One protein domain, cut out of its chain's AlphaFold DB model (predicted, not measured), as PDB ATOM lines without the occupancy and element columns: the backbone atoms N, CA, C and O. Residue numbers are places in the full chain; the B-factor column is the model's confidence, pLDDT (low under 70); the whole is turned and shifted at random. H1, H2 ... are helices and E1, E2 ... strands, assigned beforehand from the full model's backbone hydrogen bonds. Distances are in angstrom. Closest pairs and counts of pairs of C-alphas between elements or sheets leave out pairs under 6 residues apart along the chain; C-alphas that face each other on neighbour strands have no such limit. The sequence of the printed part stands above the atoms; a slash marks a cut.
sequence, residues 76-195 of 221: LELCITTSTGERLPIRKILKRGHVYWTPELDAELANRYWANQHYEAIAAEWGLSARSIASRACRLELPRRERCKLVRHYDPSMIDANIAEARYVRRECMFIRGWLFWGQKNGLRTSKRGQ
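This is residues 76 to 195 of the 221 residues of an uncharacterized protein of Oxalobacteraceae bacterium (UniProt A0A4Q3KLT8). One helix, H1, sits in the middle between two small antiparallel sheets, the three-stranded E1 E2 E3 at one end and the hairpin of E4 and E5 at the other. H3 packs crosswise on H1 and H2 crosswise on H3, while H4 packs crosswise on the last residues of H1; the long unnamed stretch 140 to 157 joins H3 to H4. The 120 printed residues hold five named helices and five named strands, in the order E1 E2 E3 H1 H2 H3 H4 E4 E5 H5, class mixed. The whole is compact, with a radius of gyration of the C-alphas of 14.3 A and spans of 40 by 33 by 25 A.

Find C-alpha 76 at (-54.846, 98.068, 29.336); from there strand E1 runs to residue 81, 16.2 A. E2, residues 87 to 93, covers 19.4 A, and E3 is residues 98 to 100. At C-alpha 103, (-42.820, 84.228, 24.922), H1 begins and runs 16.3 A to residue 114. Next come H2, residues 119 to 126, H3, residues 130 to 139 and 14.3 A long, and H4, residues 158 to 166 and 12.2 A long. Strands E4, residues 168 to 172, and E5, residues 180 to 184, follow; H5, residues 192 to 195, ends at C-alpha 195, (-47.444, 65.293, 30.547).

Look first at the meander E1 E2 E3, each strand the antiparallel neighbour of the one before: N 80 and O 88 are 2.9 A apart, N 93 and O 98 2.8 A. H1 only grazes this sheet with residues 104 to 108, and H2 with residues 125 to 126. H1 touches H3 with residues 109 to 113 alone, about perpendicular at 79 degrees; the closest C-alphas, of Ala 110 and Ala 137, are 7.4 A apart. H2 touches H3, closest at the C-alphas of Ala 123 and Ala 130, 5.1 A, and their 72 degrees are only just about perpendicular. H1 touches H4 with residues 111 to 114 alone, at 81 degrees, about perpendicular; the C-alphas of Trp 114 and Ile 159 come closest, 4.8 A. In the antiparallel hairpin of E4 and E5, N 169 and O 183 are 2.8 A apart. H3 and H5 are close but not clearly touching, with the C-alphas of Arg 139 and Arg 193 closest at 7.8 A. In H1, H2, H3 and H4 every O i to N i+4 pair is within hydrogen-bond range; H5 is too short for one.

The C-alphas of Lys 95 and Asn 186 are the two farthest apart, 41.1 A. The printed part has no cut, and H3 to H4 is a long link of 18 residues. Mean pLDDT of the printed part is 85.9; residues 76 to 79, 83 to 84 and 92 to 97 are under 70.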
ATOM      1  N   LEU A  76     -55.954  97.310  28.755       53.34
ATOM      2  CA  LEU A  76     -54.846  98.068  29.336       53.34
ATOM      3  C   LEU A  76     -53.551  97.483  28.770       53.34
ATOM      4  O   LEU A  76     -53.234  96.313  29.018       53.34
ATOM      5  N   GLU A  77     -52.847  98.290  27.982       58.06
ATOM      6  CA  GLU A  77     -51.472  98.038  27.567       58.06
ATOM      7  C   GLU A  77     -50.555  98.771  28.544       58.06
ATOM      8  O   GLU A  77     -50.466  99.994  28.544       58.06
ATOM      9  N   LEU A  78     -49.920  98.016  29.435       65.38
ATOM     10  CA  LEU A  78     -48.818  98.516  30.253       65.38
ATOM     11  C   LEU A  78     -47.526  98.177  29.527       65.38
ATOM     12  O   LEU A  78     -47.356  97.035  29.125       65.38
ATOM     13  N   CYS A  79     -46.610  99.121  29.363       67.81
ATOM     14  CA  CYS A  79     -45.313  98.839  28.753       67.81
ATOM     15  C   CYS A  79     -44.267  98.659  29.851       67.81
ATOM     16  O   CYS A  79     -44.147  99.518  30.722       67.81
ATOM     17  N   ILE A  80     -43.506  97.567  29.801       76.88
ATOM     18  CA  ILE A  80     -42.299  97.412  30.619       76.88
ATOM     19  C   ILE A  80     -41.071  97.699  29.771       76.88
ATOM     20  O   ILE A  80     -41.078  97.445  28.568       76.88
ATOM     21  N   THR A  81     -40.023  98.208  30.409       73.88
ATOM     22  CA  THR A  81     -38.700  98.314  29.791       73.88
ATOM     23  C   THR A  81     -37.917  97.066  30.179       73.88
ATOM     24  O   THR A  81     -37.795  96.763  31.369       73.88
ATOM     25  N   THR A  82     -37.465  96.300  29.192       71.75
ATOM     26  CA  THR A  82     -36.637  95.113  29.418       71.75
ATOM     27  C   THR A  82     -35.231  95.507  29.839       71.75
ATOM     28  O   THR A  82     -34.791  96.643  29.654       71.75
ATOM     29  N   SER A  83     -34.492  94.524  30.341       64.00
ATOM     30  CA  SER A  83     -33.039  94.601  30.527       64.00
ATOM     31  C   SER A  83     -32.269  95.044  29.270       64.00
ATOM     32  O   SER A  83     -31.240  95.702  29.384       64.00
ATOM     33  N   THR A  84     -32.787  94.742  28.075       66.25
ATOM     34  CA  THR A  84     -32.228  95.150  26.774       66.25
ATOM     35  C   THR A  84     -32.661  96.550  26.318       66.25
ATOM     36  O   THR A  84     -32.238  97.001  25.257       66.25
ATOM     37  N   GLY A  85     -33.495  97.250  27.096       71.00
ATOM     38  CA  GLY A  85     -34.028  98.577  26.762       71.00
ATOM     39  C   GLY A  85     -35.249  98.561  25.832       71.00
ATOM     40  O   GLY A  85     -35.786  99.619  25.498       71.00
ATOM     41  N   GLU A  86     -35.728  97.384  25.430       75.44
ATOM     42  CA  GLU A  86     -36.916  97.233  24.593       75.44
ATOM     43  C   GLU A  86     -38.199  97.444  25.405       75.44
ATOM     44  O   GLU A  86     -38.293  97.106  26.587       75.44
ATOM     45  N   ARG A  87     -39.231  97.996  24.759       73.94
ATOM     46  CA  ARG A  87     -40.544  98.181  25.385       73.94
ATOM     47  C   ARG A  87     -41.448  96.999  25.065       73.94
ATOM     48  O   ARG A  87     -41.921  96.876  23.938       73.94
ATOM     49  N   LEU A  88     -41.738  96.165  26.063       76.00
ATOM     50  CA  LEU A  88     -42.660  95.038  25.910       76.00
ATOM     51  C   LEU A  88     -44.070  95.395  26.406       76.00
ATOM     52  O   LEU A  88     -44.228  95.807  27.560       76.00
ATOM     53  N   PRO A  89     -45.115  95.206  25.577       75.62
ATOM     54  CA  PRO A  89     -46.488  95.466  25.980       75.62
ATOM     55  C   PRO A  89     -47.058  94.305  26.809       75.62
ATOM     56  O   PRO A  89     -47.302  93.202  26.318       75.62
ATOM     57  N   ILE A  90     -47.377  94.578  28.067       75.44
ATOM     58  CA  ILE A  90     -48.190  93.739  28.939       75.44
ATOM     59  C   ILE A  90     -49.663  94.035  28.670       75.44
ATOM     60  O   ILE A  90     -50.196  95.087  29.026       75.44
ATOM     61  N   ARG A  91     -50.351  93.053  28.084       75.62
ATOM     62  CA  ARG A  91     -51.792  93.118  27.823       75.62
ATOM     63  C   ARG A  91     -52.558  92.451  28.961       75.62
ATOM     64  O   ARG A  91     -52.336  91.271  29.254       75.62
ATOM     65  N   LYS A  92     -53.483  93.184  29.582       68.00
ATOM     66  CA  LYS A  92     -54.351  92.664  30.652       68.00
ATOM     67  C   LYS A  92     -55.803  92.563  30.213       68.00
ATOM     68  O   LYS A  92     -56.330  93.461  29.566       68.00
ATOM     69  N   ILE A  93     -56.462  91.494  30.645       63.97
ATOM     70  CA  ILE A  93     -57.914  91.330  30.570       63.97
ATOM     71  C   ILE A  93     -58.499  91.818  31.900       63.97
ATOM     72  O   ILE A  93     -58.359  91.127  32.917       63.97
ATOM     73  N   LEU A  94     -59.148  92.989  31.895       53.88
ATOM     74  CA  LEU A  94     -59.621  93.669  33.110       53.88
ATOM     75  C   LEU A  94     -60.517  92.796  33.997       53.88
ATOM     76  O   LEU A  94     -60.229  92.644  35.180       53.88
ATOM     77  N   LYS A  95     -61.527  92.124  33.425       54.50
ATOM     78  CA  LYS A  95     -62.539  91.362  34.187       54.50
ATOM     79  C   LYS A  95     -61.989  90.251  35.094       54.50
ATOM     80  O   LYS A  95     -62.692  89.787  35.983       54.50
ATOM     81  N   ARG A  96     -60.769  89.760  34.853       58.12
ATOM     82  CA  ARG A  96     -60.144  88.683  35.652       58.12
ATOM     83  C   ARG A  96     -58.744  89.032  36.158       58.12
ATOM     84  O   ARG A  96     -58.092  88.172  36.744       58.12
ATOM     85  N   GLY A  97     -58.240  90.232  35.855       63.38
ATOM     86  CA  GLY A  97     -56.824  90.571  36.039       63.38
ATOM     87  C   GLY A  97     -55.875  89.611  35.308       63.38
ATOM     88  O   GLY A  97     -54.734  89.421  35.726       63.38
ATOM     89  N   HIS A  98     -56.353  88.946  34.248       73.00
ATOM     90  CA  HIS A  98     -55.587  87.915  33.557       73.00
ATOM     91  C   HIS A  98     -54.583  88.563  32.608       73.00
ATOM     92  O   HIS A  98     -54.947  89.380  31.763       73.00
ATOM     93  N   VAL A  99     -53.321  88.167  32.728       81.44
ATOM     94  CA  VAL A  99     -52.225  88.664  31.892       81.44
ATOM     95  C   VAL A  99     -52.093  87.792  30.655       81.44
ATOM     96  O   VAL A  99     -52.080  86.561  30.753       81.44
ATOM     97  N   TYR A 100     -51.985  88.417  29.488       81.94
ATOM     98  CA  TYR A 100     -51.567  87.720  28.282       81.94
ATOM     99  C   TYR A 100     -50.046  87.552  28.302       81.94
ATOM    100  O   TYR A 100     -49.301  88.513  28.135       81.94
ATOM    101  N   TRP A 101     -49.603  86.325  28.556       83.19
ATOM    102  CA  TRP A 101     -48.189  85.978  28.626       83.19
ATOM    103  C   TRP A 101     -47.662  85.633  27.238       83.19
ATOM    104  O   TRP A 101     -48.049  84.601  26.683       83.19
ATOM    105  N   THR A 102     -46.808  86.497  26.693       84.50
ATOM    106  CA  THR A 102     -46.076  86.240  25.448       84.50
ATOM    107  C   THR A 102     -44.748  85.527  25.740       84.50
ATOM    108  O   THR A 102     -44.275  85.583  26.880       84.50
ATOM    109  N   PRO A 103     -44.128  84.860  24.748       83.00
ATOM    110  CA  PRO A 103     -42.820  84.228  24.922       83.00
ATOM    111  C   PRO A 103     -41.723  85.200  25.380       83.00
ATOM    112  O   PRO A 103     -40.859  84.824  26.168       83.00
ATOM    113  N   GLU A 104     -41.775  86.454  24.933       84.50
ATOM    114  CA  GLU A 104     -40.819  87.507  25.301       84.50
ATOM    115  C   GLU A 104     -41.000  87.904  26.770       84.50
ATOM    116  O   GLU A 104     -40.032  87.993  27.522       84.50
ATOM    117  N   LEU A 105     -42.255  88.052  27.212       88.88
ATOM    118  CA  LEU A 105     -42.572  88.346  28.607       88.88
ATOM    119  C   LEU A 105     -42.195  87.182  29.538       88.88
ATOM    120  O   LEU A 105     -41.753  87.404  30.664       88.88
ATOM    121  N   ASP A 106     -42.343  85.939  29.072       91.31
ATOM    122  CA  ASP A 106     -41.868  84.753  29.792       91.31
ATOM    123  C   ASP A 106     -40.343  84.706  29.900       91.31
ATOM    124  O   ASP A 106     -39.817  84.316  30.944       91.31
ATOM    125  N   ALA A 107     -39.634  85.090  28.834       90.62
ATOM    126  CA  ALA A 107     -38.179  85.154  28.826       90.62
ATOM    127  C   ALA A 107     -37.669  86.216  29.807       90.62
ATOM    128  O   ALA A 107     -36.814  85.913  30.635       90.62
ATOM    129  N   GLU A 108     -38.253  87.415  29.794       92.94
ATOM    130  CA  GLU A 108     -37.890  88.478  30.734       92.94
ATOM    131  C   GLU A 108     -38.231  88.090  32.186       92.94
ATOM    132  O   GLU A 108     -37.431  88.310  33.100       92.94
ATOM    133  N   LEU A 109     -39.379  87.437  32.417       94.56
ATOM    134  CA  LEU A 109     -39.720  86.908  33.740       94.56
ATOM    135  C   LEU A 109     -38.676  85.886  34.204       94.56
ATOM    136  O   LEU A 109     -38.270  85.915  35.366       94.56
ATOM    137  N   ALA A 110     -38.242  84.988  33.320       94.88
ATOM    138  CA  ALA A 110     -37.204  84.013  33.629       94.88
ATOM    139  C   ALA A 110     -35.852  84.687  33.911       94.88
ATOM    140  O   ALA A 110     -35.195  84.309  34.875       94.88
ATOM    141  N   ASN A 111     -35.463  85.714  33.157       94.06
ATOM    142  CA  ASN A 111     -34.232  86.470  33.410       94.06
ATOM    143  C   ASN A 111     -34.246  87.106  34.803       94.06
ATOM    144  O   ASN A 111     -33.322  86.916  35.587       94.06
ATOM    145  N   ARG A 112     -35.338  87.786  35.170       94.75
ATOM    146  CA  ARG A 112     -35.515  88.359  36.518       94.75
ATOM    147  C   ARG A 112     -35.571  87.296  37.608       94.75
ATOM    148  O   ARG A 112     -35.110  87.514  38.728       94.75
ATOM    149  N   TYR A 113     -36.107  86.124  37.281       95.19
ATOM    150  CA  TYR A 113     -36.099  84.977  38.177       95.19
ATOM    151  C   TYR A 113     -34.679  84.511  38.492       95.19
ATOM    152  O   TYR A 113     -34.341  84.345  39.666       95.19
ATOM    153  N   TRP A 114     -33.875  84.313  37.445       95.19
ATOM    154  CA  TRP A 114     -32.484  83.881  37.529       95.19
ATOM    155  C   TRP A 114     -31.568  84.958  38.098       95.19
ATOM    156  O   TRP A 114     -30.595  84.615  38.746       95.19
ATOM    157  N   ALA A 115     -31.929  86.235  37.999       94.75
ATOM    158  CA  ALA A 115     -31.309  87.330  38.746       94.75
ATOM    159  C   ALA A 115     -31.668  87.335  40.252       94.75
ATOM    160  O   ALA A 115     -31.362  88.284  40.963       94.75
ATOM    161  N   ASN A 116     -32.375  86.312  40.750       94.94
ATOM    162  CA  ASN A 116     -32.885  86.222  42.124       94.94
ATOM    163  C   ASN A 116     -33.802  87.380  42.562       94.94
ATOM    164  O   ASN A 116     -34.032  87.577  43.756       94.94
ATOM    165  N   GLN A 117     -34.435  88.086  41.620       95.00
ATOM    166  CA  GLN A 117     -35.344  89.172  41.969       95.00
ATOM    167  C   GLN A 117     -36.626  88.645  42.649       95.00
ATOM    168  O   GLN A 117     -37.249  87.662  42.215       95.00
ATOM    169  N   HIS A 118     -37.039  89.298  43.734       94.69
ATOM    170  CA  HIS A 118     -38.236  88.964  44.500       94.69
ATOM    171  C   HIS A 118     -39.508  89.208  43.672       94.69
ATOM    172  O   HIS A 118     -39.629  90.224  42.988       94.69
ATOM    173  N   TYR A 119     -40.501  88.313  43.765       92.56
ATOM    174  CA  TYR A 119     -41.722  88.425  42.949       92.56
ATOM    175  C   TYR A 119     -42.513  89.700  43.216       92.56
ATOM    176  O   TYR A 119     -43.157  90.200  42.303       92.56
ATOM    177  N   GLU A 120     -42.488  90.214  44.446       93.25
ATOM    178  CA  GLU A 120     -43.157  91.477  44.778       93.25
ATOM    179  C   GLU A 120     -42.487  92.675  44.107       93.25
ATOM    180  O   GLU A 120     -43.186  93.591  43.695       93.25
ATOM    181  N   ALA A 121     -41.161  92.647  43.937       93.62
ATOM    182  CA  ALA A 121     -40.450  93.708  43.232       93.62
ATOM    183  C   ALA A 121     -40.768  93.672  41.729       93.62
ATOM    184  O   ALA A 121     -41.176  94.682  41.166       93.62
ATOM    185  N   ILE A 122     -40.725  92.480  41.116       93.44
ATOM    186  CA  ILE A 122     -41.149  92.278  39.717       93.44
ATOM    187  C   ILE A 122     -42.601  92.737  39.529       93.44
ATOM    188  O   ILE A 122     -42.941  93.422  38.569       93.44
ATOM    189  N   ALA A 123     -43.476  92.356  40.459       91.94
ATOM    190  CA  ALA A 123     -44.886  92.709  40.430       91.94
ATOM    191  C   ALA A 123     -45.107  94.224  40.522       91.94
ATOM    192  O   ALA A 123     -45.899  94.751  39.744       91.94
ATOM    193  N   ALA A 124     -44.397  94.913  41.420       89.81
ATOM    194  CA  ALA A 124     -44.459  96.364  41.552       89.81
ATOM    195  C   ALA A 124     -44.005  97.068  40.264       89.81
ATOM    196  O   ALA A 124     -44.726  97.923  39.759       89.81
ATOM    197  N   GLU A 125     -42.877  96.649  39.681       89.19
ATOM    198  CA  GLU A 125     -42.366  97.216  38.425       89.19
ATOM    199  C   GLU A 125     -43.317  96.989  37.241       89.19
ATOM    200  O   GLU A 125     -43.495  97.864  36.400       89.19
ATOM    201  N   TRP A 126     -43.945  95.814  37.159       87.12
ATOM    202  CA  TRP A 126     -44.814  95.449  36.030       87.12
ATOM    203  C   TRP A 126     -46.279  95.856  36.254       87.12
ATOM    204  O   TRP A 126     -47.152  95.587  35.420       87.12
ATOM    205  N   GLY A 127     -46.585  96.445  37.414       85.38
ATOM    206  CA  GLY A 127     -47.945  96.734  37.859       85.38
ATOM    207  C   GLY A 127     -48.825  95.481  37.942       85.38
ATOM    208  O   GLY A 127     -50.022  95.548  37.670       85.38
ATOM    209  N   LEU A 128     -48.255  94.308  38.217       86.94
ATOM    210  CA  LEU A 128     -48.951  93.021  38.298       86.94
ATOM    211  C   LEU A 128     -49.148  92.569  39.741       86.94
ATOM    212  O   LEU A 128     -48.555  93.104  40.664       86.94
ATOM    213  N   SER A 129     -49.982  91.550  39.953       88.62
ATOM    214  CA  SER A 129     -50.042  90.901  41.262       88.62
ATOM    215  C   SER A 129     -48.875  89.925  41.425       88.62
ATOM    216  O   SER A 129     -48.583  89.134  40.522       88.62
ATOM    217  N   ALA A 130     -48.256  89.903  42.609       91.31
ATOM    218  CA  ALA A 130     -47.198  88.942  42.939       91.31
ATOM    219  C   ALA A 130     -47.658  87.484  42.748       91.31
ATOM    220  O   ALA A 130     -46.890  86.628  42.312       91.31
ATOM    221  N   ARG A 131     -48.952  87.209  42.976       91.06
ATOM    222  CA  ARG A 131     -49.567  85.899  42.715       91.06
ATOM    223  C   ARG A 131     -49.557  85.525  41.231       91.06
ATOM    224  O   ARG A 131     -49.332  84.359  40.919       91.06
ATOM    225  N   SER A 132     -49.791  86.479  40.325       90.50
ATOM    226  CA  SER A 132     -49.714  86.239  38.877       90.50
ATOM    227  C   SER A 132     -48.289  85.869  38.465       90.50
ATOM    228  O   SER A 132     -48.092  84.854  37.794       90.50
ATOM    229  N   ILE A 133     -47.298  86.622  38.956       93.75
ATOM    230  CA  ILE A 133     -45.870  86.367  38.720       93.75
ATOM    231  C   ILE A 133     -45.472  84.978  39.238       93.75
ATOM    232  O   ILE A 133     -44.966  84.153  38.479       93.75
ATOM    233  N   ALA A 134     -45.767  84.673  40.505       92.94
ATOM    234  CA  ALA A 134     -45.442  83.387  41.117       92.94
ATOM    235  C   ALA A 134     -46.147  82.215  40.411       92.94
ATOM    236  O   ALA A 134     -45.536  81.180  40.135       92.94
ATOM    237  N   SER A 135     -47.428  82.384  40.060       91.81
ATOM    238  CA  SER A 135     -48.173  81.377  39.305       91.81
ATOM    239  C   SER A 135     -47.580  81.154  37.917       91.81
ATOM    240  O   SER A 135     -47.597  80.014  37.447       91.81
ATOM    241  N   ARG A 136     -47.095  82.204  37.243       93.62
ATOM    242  CA  ARG A 136     -46.464  82.058  35.931       93.62
ATOM    243  C   ARG A 136     -45.104  81.387  36.042       93.62
ATOM    244  O   ARG A 136     -44.870  80.433  35.310       93.62
ATOM    245  N   ALA A 137     -44.277  81.785  37.004       94.69
ATOM    246  CA  ALA A 137     -42.981  81.159  37.243       94.69
ATOM    247  C   ALA A 137     -43.106  79.647  37.511       94.69
ATOM    248  O   ALA A 137     -42.361  78.848  36.949       94.69
ATOM    249  N   CYS A 138     -44.125  79.234  38.276       93.50
ATOM    250  CA  CYS A 138     -44.434  77.817  38.478       93.50
ATOM    251  C   CYS A 138     -44.812  77.095  37.169       93.50
ATOM    252  O   CYS A 138     -44.457  75.932  36.990       93.50
ATOM    253  N   ARG A 139     -45.537  77.757  36.254       91.12
ATOM    254  CA  ARG A 139     -45.907  77.191  34.942       91.12
ATOM    255  C   ARG A 139     -44.727  77.105  33.975       91.12
ATOM    256  O   ARG A 139     -44.750  76.239  33.109       91.12
ATOM    257  N   LEU A 140     -43.736  77.980  34.134       93.62
ATOM    258  CA  LEU A 140     -42.458  77.919  33.423       93.62
ATOM    259  C   LEU A 140     -41.501  76.879  34.016       93.62
ATOM    260  O   LEU A 140     -40.441  76.661  33.445       93.62
ATOM    261  N   GLU A 141     -41.875  76.232  35.125       94.44
ATOM    262  CA  GLU A 141     -41.100  75.169  35.781       94.44
ATOM    263  C   GLU A 141     -39.717  75.618  36.274       94.44
ATOM    264  O   GLU A 141     -38.788  74.822  36.407       94.44
ATOM    265  N   LEU A 142     -39.607  76.902  36.619       94.00
ATOM    266  CA  LEU A 142     -38.418  77.458  37.253       94.00
ATOM    267  C   LEU A 142     -38.162  76.772  38.614       94.00
ATOM    268  O   LEU A 142     -39.123  76.446  39.327       94.00
ATOM    269  N   PRO A 143     -36.890  76.513  38.975       92.12
ATOM    270  CA  PRO A 143     -36.553  75.808  40.208       92.12
ATOM    271  C   PRO A 143     -36.949  76.621  41.432       92.12
ATOM    272  O   PRO A 143     -37.008  77.841  41.389       92.12
ATOM    273  N   ARG A 144     -37.165  75.957  42.568       89.44
ATOM    274  CA  ARG A 144     -37.406  76.661  43.830       89.44
ATOM    275  C   ARG A 144     -36.161  77.469  44.221       89.44
ATOM    276  O   ARG A 144     -35.075  76.911  44.286       89.44
ATOM    277  N   ARG A 145     -36.347  78.753  44.535       90.19
ATOM    278  CA  ARG A 145     -35.293  79.641  45.053       90.19
ATOM    279  C   ARG A 145     -35.272  79.666  46.575       90.19
ATOM    280  O   ARG A 145     -36.320  79.577  47.225       90.19
ATOM    281  N   GLU A 146     -34.082  79.825  47.131       89.00
ATOM    282  CA  GLU A 146     -33.874  80.036  48.561       89.00
ATOM    283  C   GLU A 146     -34.271  81.460  48.945       89.00
ATOM    284  O   GLU A 146     -33.899  82.421  48.278       89.00
ATOM    285  N   ARG A 147     -35.031  81.610  50.037       88.88
ATOM    286  CA  ARG A 147     -35.555  82.923  50.453       88.88
ATOM    287  C   ARG A 147     -34.447  83.907  50.833       88.88
ATOM    288  O   ARG A 147     -34.611  85.093  50.587       88.88
ATOM    289  N   CYS A 148     -33.338  83.418  51.391       91.88
ATOM    290  CA  CYS A 148     -32.186  84.235  51.784       91.88
ATOM    291  C   CYS A 148     -31.407  84.817  50.595       91.88
ATOM    292  O   CYS A 148     -30.695  85.796  50.776       91.88
ATOM    293  N   LYS A 149     -31.557  84.248  49.391       89.56
ATOM    294  CA  LYS A 149     -30.884  84.718  48.171       89.56
ATOM    295  C   LYS A 149     -31.710  85.743  47.385       89.56
ATOM    296  O   LYS A 149     -31.228  86.260  46.386       89.56
ATOM    297  N   LEU A 150     -32.958  86.015  47.787       94.31
ATOM    298  CA  LEU A 150     -33.858  86.893  47.036       94.31
ATOM    299  C   LEU A 150     -33.534  88.370  47.269       94.31
ATOM    300  O   LEU A 150     -33.519  88.842  48.404       94.31
ATOM    301  N   VAL A 151     -33.377  89.113  46.178       94.56
ATOM    302  CA  VAL A 151     -33.067  90.549  46.174       94.56
ATOM    303  C   VAL A 151     -34.221  91.363  45.590       94.56
ATOM    304  O   VAL A 151     -35.046  90.848  44.838       94.56
ATOM    305  N   ARG A 152     -34.340  92.645  45.953       93.88
ATOM    306  CA  ARG A 152     -35.401  93.520  45.410       93.88
ATOM    307  C   ARG A 152     -35.034  94.148  44.063       93.88
ATOM    308  O   ARG A 152     -35.924  94.348  43.242       93.88
ATOM    309  N   HIS A 153     -33.761  94.444  43.833       92.38
ATOM    310  CA  HIS A 153     -33.290  95.012  42.573       92.38
ATOM    311  C   HIS A 153     -33.033  93.915  41.533       92.38
ATOM    312  O   HIS A 153     -32.857  92.746  41.876       92.38
ATOM    313  N   TYR A 154     -33.042  94.300  40.261       92.12
ATOM    314  CA  TYR A 154     -32.673  93.422  39.159       92.12
ATOM    315  C   TYR A 154     -31.166  93.518  38.891       92.12
ATOM    316  O   TYR A 154     -30.671  94.607  38.607       92.12
ATOM    317  N   ASP A 155     -30.458  92.388  38.974       91.94
ATOM    318  CA  ASP A 155     -29.034  92.273  38.645       91.94
ATOM    319  C   ASP A 155     -28.817  91.196  37.562       91.94
ATOM    320  O   ASP A 155     -28.884  89.995  37.854       91.94
ATOM    321  N   PRO A 156     -28.580  91.591  36.298       92.38
ATOM    322  CA  PRO A 156     -28.398  90.643  35.205       92.38
ATOM    323  C   PRO A 156     -27.104  89.826  35.303       92.38
ATOM    324  O   PRO A 156     -27.043  88.744  34.723       92.38
ATOM    325  N   SER A 157     -26.091  90.288  36.045       92.56
ATOM    326  CA  SER A 157     -24.793  89.599  36.143       92.56
ATOM    327  C   SER A 157     -24.891  88.223  36.814       92.56
ATOM    328  O   SER A 157     -24.099  87.320  36.545       92.56
ATOM    329  N   MET A 158     -25.927  88.032  37.632       91.12
ATOM    330  CA  MET A 158     -26.180  86.805  38.383       91.12
ATOM    331  C   MET A 158     -26.846  85.697  37.556       91.12
ATOM    332  O   MET A 158     -26.893  84.547  37.996       91.12
ATOM    333  N   ILE A 159     -27.391  86.020  36.378       92.88
ATOM    334  CA  ILE A 159     -28.247  85.107  35.604       92.88
ATOM    335  C   ILE A 159     -27.479  83.852  35.185       92.88
ATOM    336  O   ILE A 159     -27.901  82.738  35.506       92.88
ATOM    337  N   ASP A 160     -26.346  84.022  34.506       92.56
ATOM    338  CA  ASP A 160     -25.588  82.900  33.945       92.56
ATOM    339  C   ASP A 160     -25.005  82.001  35.039       92.56
ATOM    340  O   ASP A 160     -25.074  80.772  34.940       92.56
ATOM    341  N   ALA A 161     -24.515  82.607  36.127       92.69
ATOM    342  CA  ALA A 161     -24.005  81.889  37.292       92.69
ATOM    343  C   ALA A 161     -25.093  81.008  37.931       92.69
ATOM    344  O   ALA A 161     -24.880  79.814  38.147       92.69
ATOM    345  N   ASN A 162     -26.291  81.560  38.151       94.00
ATOM    346  CA  ASN A 162     -27.398  80.831  38.772       94.00
ATOM    347  C   ASN A 162     -27.963  79.727  37.863       94.00
ATOM    348  O   ASN A 162     -28.335  78.653  38.346       94.00
ATOM    349  N   ILE A 163     -28.016  79.951  36.544       93.56
ATOM    350  CA  ILE A 163     -28.418  78.918  35.576       93.56
ATOM    351  C   ILE A 163     -27.419  77.754  35.597       93.56
ATOM    352  O   ILE A 163     -27.830  76.585  35.619       93.56
ATOM    353  N   ALA A 164     -26.118  78.066  35.608       90.75
ATOM    354  CA  ALA A 164     -25.051  77.075  35.649       90.75
ATOM    355  C   ALA A 164     -25.081  76.256  36.950       90.75
ATOM    356  O   ALA A 164     -25.038  75.024  36.888       90.75
ATOM    357  N   GLU A 165     -25.235  76.918  38.104       92.12
ATOM    358  CA  GLU A 165     -25.353  76.277  39.422       92.12
ATOM    359  C   GLU A 165     -26.558  75.327  39.472       92.12
ATOM    360  O   GLU A 165     -26.428  74.161  39.851       92.12
ATOM    361  N   ALA A 166     -27.725  75.783  39.008       90.25
ATOM    362  CA  ALA A 166     -28.942  74.978  39.024       90.25
ATOM    363  C   ALA A 166     -28.905  73.800  38.029       90.25
ATOM    364  O   ALA A 166     -29.669  72.844  38.181       90.25
ATOM    365  N   ARG A 167     -28.043  73.850  37.001       92.75
ATOM    366  CA  ARG A 167     -27.993  72.894  35.874       92.75
ATOM    367  C   ARG A 167     -29.325  72.788  35.125       92.75
ATOM    368  O   ARG A 167     -29.739  71.700  34.705       92.75
ATOM    369  N   TYR A 168     -30.003  73.919  34.953       93.56
ATOM    370  CA  TYR A 168     -31.249  74.018  34.193       93.56
ATOM    371  C   TYR A 168     -30.990  74.486  32.765       93.56
ATOM    372  O   TYR A 168     -30.027  75.187  32.478       93.56
ATOM    373  N   VAL A 169     -31.880  74.099  31.855       93.69
ATOM    374  CA  VAL A 169     -31.880  74.559  30.468       93.69
ATOM    375  C   VAL A 169     -33.298  74.911  30.041       93.69
ATOM    376  O   VAL A 169     -34.273  74.289  30.480       93.69
ATOM    377  N   ARG A 170     -33.413  75.899  29.153       93.56
ATOM    378  CA  ARG A 170     -34.676  76.235  28.497       93.56
ATOM    379  C   ARG A 170     -34.969  75.205  27.407       93.56
ATOM    380  O   ARG A 170     -34.103  74.903  26.587       93.56
ATOM    381  N   ARG A 171     -36.186  74.668  27.387       91.94
ATOM    382  CA  ARG A 171     -36.646  73.663  26.421       91.94
ATOM    383  C   ARG A 171     -37.994  74.054  25.844       91.94
ATOM    384  O   ARG A 171     -38.808  74.670  26.524       91.94
ATOM    385  N   GLU A 172     -38.249  73.625  24.617       89.38
ATOM    386  CA  GLU A 172     -39.598  73.591  24.065       89.38
ATOM    387  C   GLU A 172     -40.254  72.246  24.389       89.38
ATOM    388  O   GLU A 172     -39.625  71.188  24.317       89.38
ATOM    389  N   CYS A 173     -41.519  72.282  24.796       84.06
ATOM    390  CA  CYS A 173     -42.281  71.089  25.125       84.06
ATOM    391  C   CYS A 173     -42.655  70.300  23.866       84.06
ATOM    392  O   CYS A 173     -43.375  70.797  23.006       84.06
ATOM    393  N   MET A 174     -42.301  69.013  23.835       82.06
ATOM    394  CA  MET A 174     -42.583  68.123  22.700       82.06
ATOM    395  C   MET A 174     -44.078  68.020  22.325       82.06
ATOM    396  O   MET A 174     -44.411  67.902  21.151       82.06
ATOM    397  N   PHE A 175     -44.984  68.090  23.306       75.69
ATOM    398  CA  PHE A 175     -46.435  67.928  23.095       75.69
ATOM    399  C   PHE A 175     -47.205  69.238  22.891       75.69
ATOM    400  O   PHE A 175     -48.375  69.213  22.520       75.69
ATOM    401  N   ILE A 176     -46.592  70.387  23.183       78.62
ATOM    402  CA  ILE A 176     -47.243  71.696  23.068       78.62
ATOM    403  C   ILE A 176     -46.266  72.603  22.336       78.62
ATOM    404  O   ILE A 176     -45.371  73.180  22.955       78.62
ATOM    405  N   ARG A 177     -46.442  72.716  21.019       77.31
ATOM    406  CA  ARG A 177     -45.617  73.596  20.186       77.31
ATOM    407  C   ARG A 177     -45.670  75.036  20.691       77.31
ATOM    408  O   ARG A 177     -46.734  75.523  21.081       77.31
ATOM    409  N   GLY A 178     -44.517  75.691  20.708       78.00
ATOM    410  CA  GLY A 178     -44.329  77.045  21.219       78.00
ATOM    411  C   GLY A 178     -44.364  77.171  22.745       78.00
ATOM    412  O   GLY A 178     -44.222  78.276  23.262       78.00
ATOM    413  N   TRP A 179     -44.548  76.078  23.501       85.12
ATOM    414  CA  TRP A 179     -44.511  76.134  24.963       85.12
ATOM    415  C   TRP A 179     -43.090  75.932  25.482       85.12
ATOM    416  O   TRP A 179     -42.591  74.804  25.545       85.12
ATOM    417  N   LEU A 180     -42.464  77.029  25.899       89.75
ATOM    418  CA  LEU A 180     -41.157  77.013  26.541       89.75
ATOM    419  C   LEU A 180     -41.286  76.740  28.043       89.75
ATOM    420  O   LEU A 180     -42.178  77.254  28.717       89.75
ATOM    421  N   PHE A 181     -40.377  75.929  28.571       92.81
ATOM    422  CA  PHE A 181     -40.274  75.639  29.995       92.81
ATOM    423  C   PHE A 181     -38.814  75.421  30.398       92.81
ATOM    424  O   PHE A 181     -37.946  75.162  29.561       92.81
ATOM    425  N   TRP A 182     -38.550  75.531  31.692       94.69
ATOM    426  CA  TRP A 182     -37.255  75.262  32.291       94.69
ATOM    427  C   TRP A 182     -37.248  73.864  32.894       94.69
ATOM    428  O   TRP A 182     -38.166  73.466  33.604       94.69
ATOM    429  N   GLY A 183     -36.201  73.101  32.606       93.06
ATOM    430  CA  GLY A 183     -36.019  71.767  33.166       93.06
ATOM    431  C   GLY A 183     -34.547  71.467  33.388       93.06
ATOM    432  O   GLY A 183     -33.676  72.130  32.827       93.06
ATOM    433  N   GLN A 184     -34.259  70.447  34.190       91.75
ATOM    434  CA  GLN A 184     -32.884  69.999  34.396       91.75
ATOM    435  C   GLN A 184     -32.231  69.587  33.066       91.75
ATOM    436  O   GLN A 184     -32.880  69.043  32.163       91.75
ATOM    437  N   LYS A 185     -30.918  69.809  32.950       89.06
ATOM    438  CA  LYS A 185     -30.124  69.474  31.756       89.06
ATOM    439  C   LYS A 185     -30.270  68.007  31.338       89.06
ATOM    440  O   LYS A 185     -30.375  67.739  30.146       89.06
ATOM    441  N   ASN A 186     -30.404  67.095  32.298       89.44
ATOM    442  CA  ASN A 186     -30.594  65.659  32.054       89.44
ATOM    443  C   ASN A 186     -32.035  65.184  32.339       89.44
ATOM    444  O   ASN A 186     -32.271  63.996  32.523       89.44
ATOM    445  N   GLY A 187     -32.996  66.111  32.415       87.19
ATOM    446  CA  GLY A 187     -34.398  65.813  32.705       87.19
ATOM    447  C   GLY A 187     -35.252  65.517  31.468       87.19
ATOM    448  O   GLY A 187     -34.784  65.518  30.327       87.19
ATOM    449  N   LEU A 188     -36.550  65.311  31.708       87.12
ATOM    450  CA  LEU A 188     -37.551  65.069  30.668       87.12
ATOM    451  C   LEU A 188     -37.637  66.237  29.671       87.12
ATOM    452  O   LEU A 188     -37.561  67.410  30.037       87.12
ATOM    453  N   ARG A 189     -37.887  65.913  28.396       86.88
ATOM    454  CA  ARG A 189     -38.131  66.900  27.322       86.88
ATOM    455  C   ARG A 189     -39.591  67.365  27.232       86.88
ATOM    456  O   ARG A 189     -39.949  68.138  26.345       86.88
ATOM    457  N   THR A 190     -40.430  66.924  28.166       89.44
ATOM    458  CA  THR A 190     -41.855  67.250  28.211       89.44
ATOM    459  C   THR A 190     -42.184  67.998  29.491       89.44
ATOM    460  O   THR A 190     -41.956  67.475  30.581       89.44
ATOM    461  N   SER A 191     -42.787  69.182  29.352       89.50
ATOM    462  CA  SER A 191     -43.295  69.967  30.486       89.50
ATOM    463  C   SER A 191     -44.344  69.188  31.288       89.50
ATOM    464  O   SER A 191     -45.094  68.382  30.732       89.50
ATOM    465  N   LYS A 192     -44.494  69.477  32.582       88.25
ATOM    466  CA  LYS A 192     -45.571  68.950  33.444       88.25
ATOM    467  C   LYS A 192     -46.953  69.187  32.838       88.25
ATOM    468  O   LYS A 192     -47.848  68.350  32.956       88.25
ATOM    469  N   ARG A 193     -47.138  70.323  32.155       85.31
ATOM    470  CA  ARG A 193     -48.375  70.626  31.422       85.31
ATOM    471  C   ARG A 193     -48.589  69.660  30.255       85.31
ATOM    472  O   ARG A 193     -49.696  69.150  30.104       85.31
ATOM    473  N   GLY A 194     -47.550  69.414  29.459       84.44
ATOM    474  CA  GLY A 194     -47.573  68.453  28.355       84.44
ATOM    475  C   GLY A 194     -47.857  67.032  28.840       84.44
ATOM    476  O   GLY A 194     -48.754  66.387  28.311       84.44
ATOM    477  N   GLN A 195     -47.199  66.598  29.918       86.88
ATOM    478  CA  GLN A 195     -47.444  65.293  30.547       86.88
ATOM    479  C   GLN A 195     -48.904  65.152  30.991       86.88
ATOM    480  O   GLN A 195     -49.546  64.142  30.723       86.88
TER     481      GLN A 195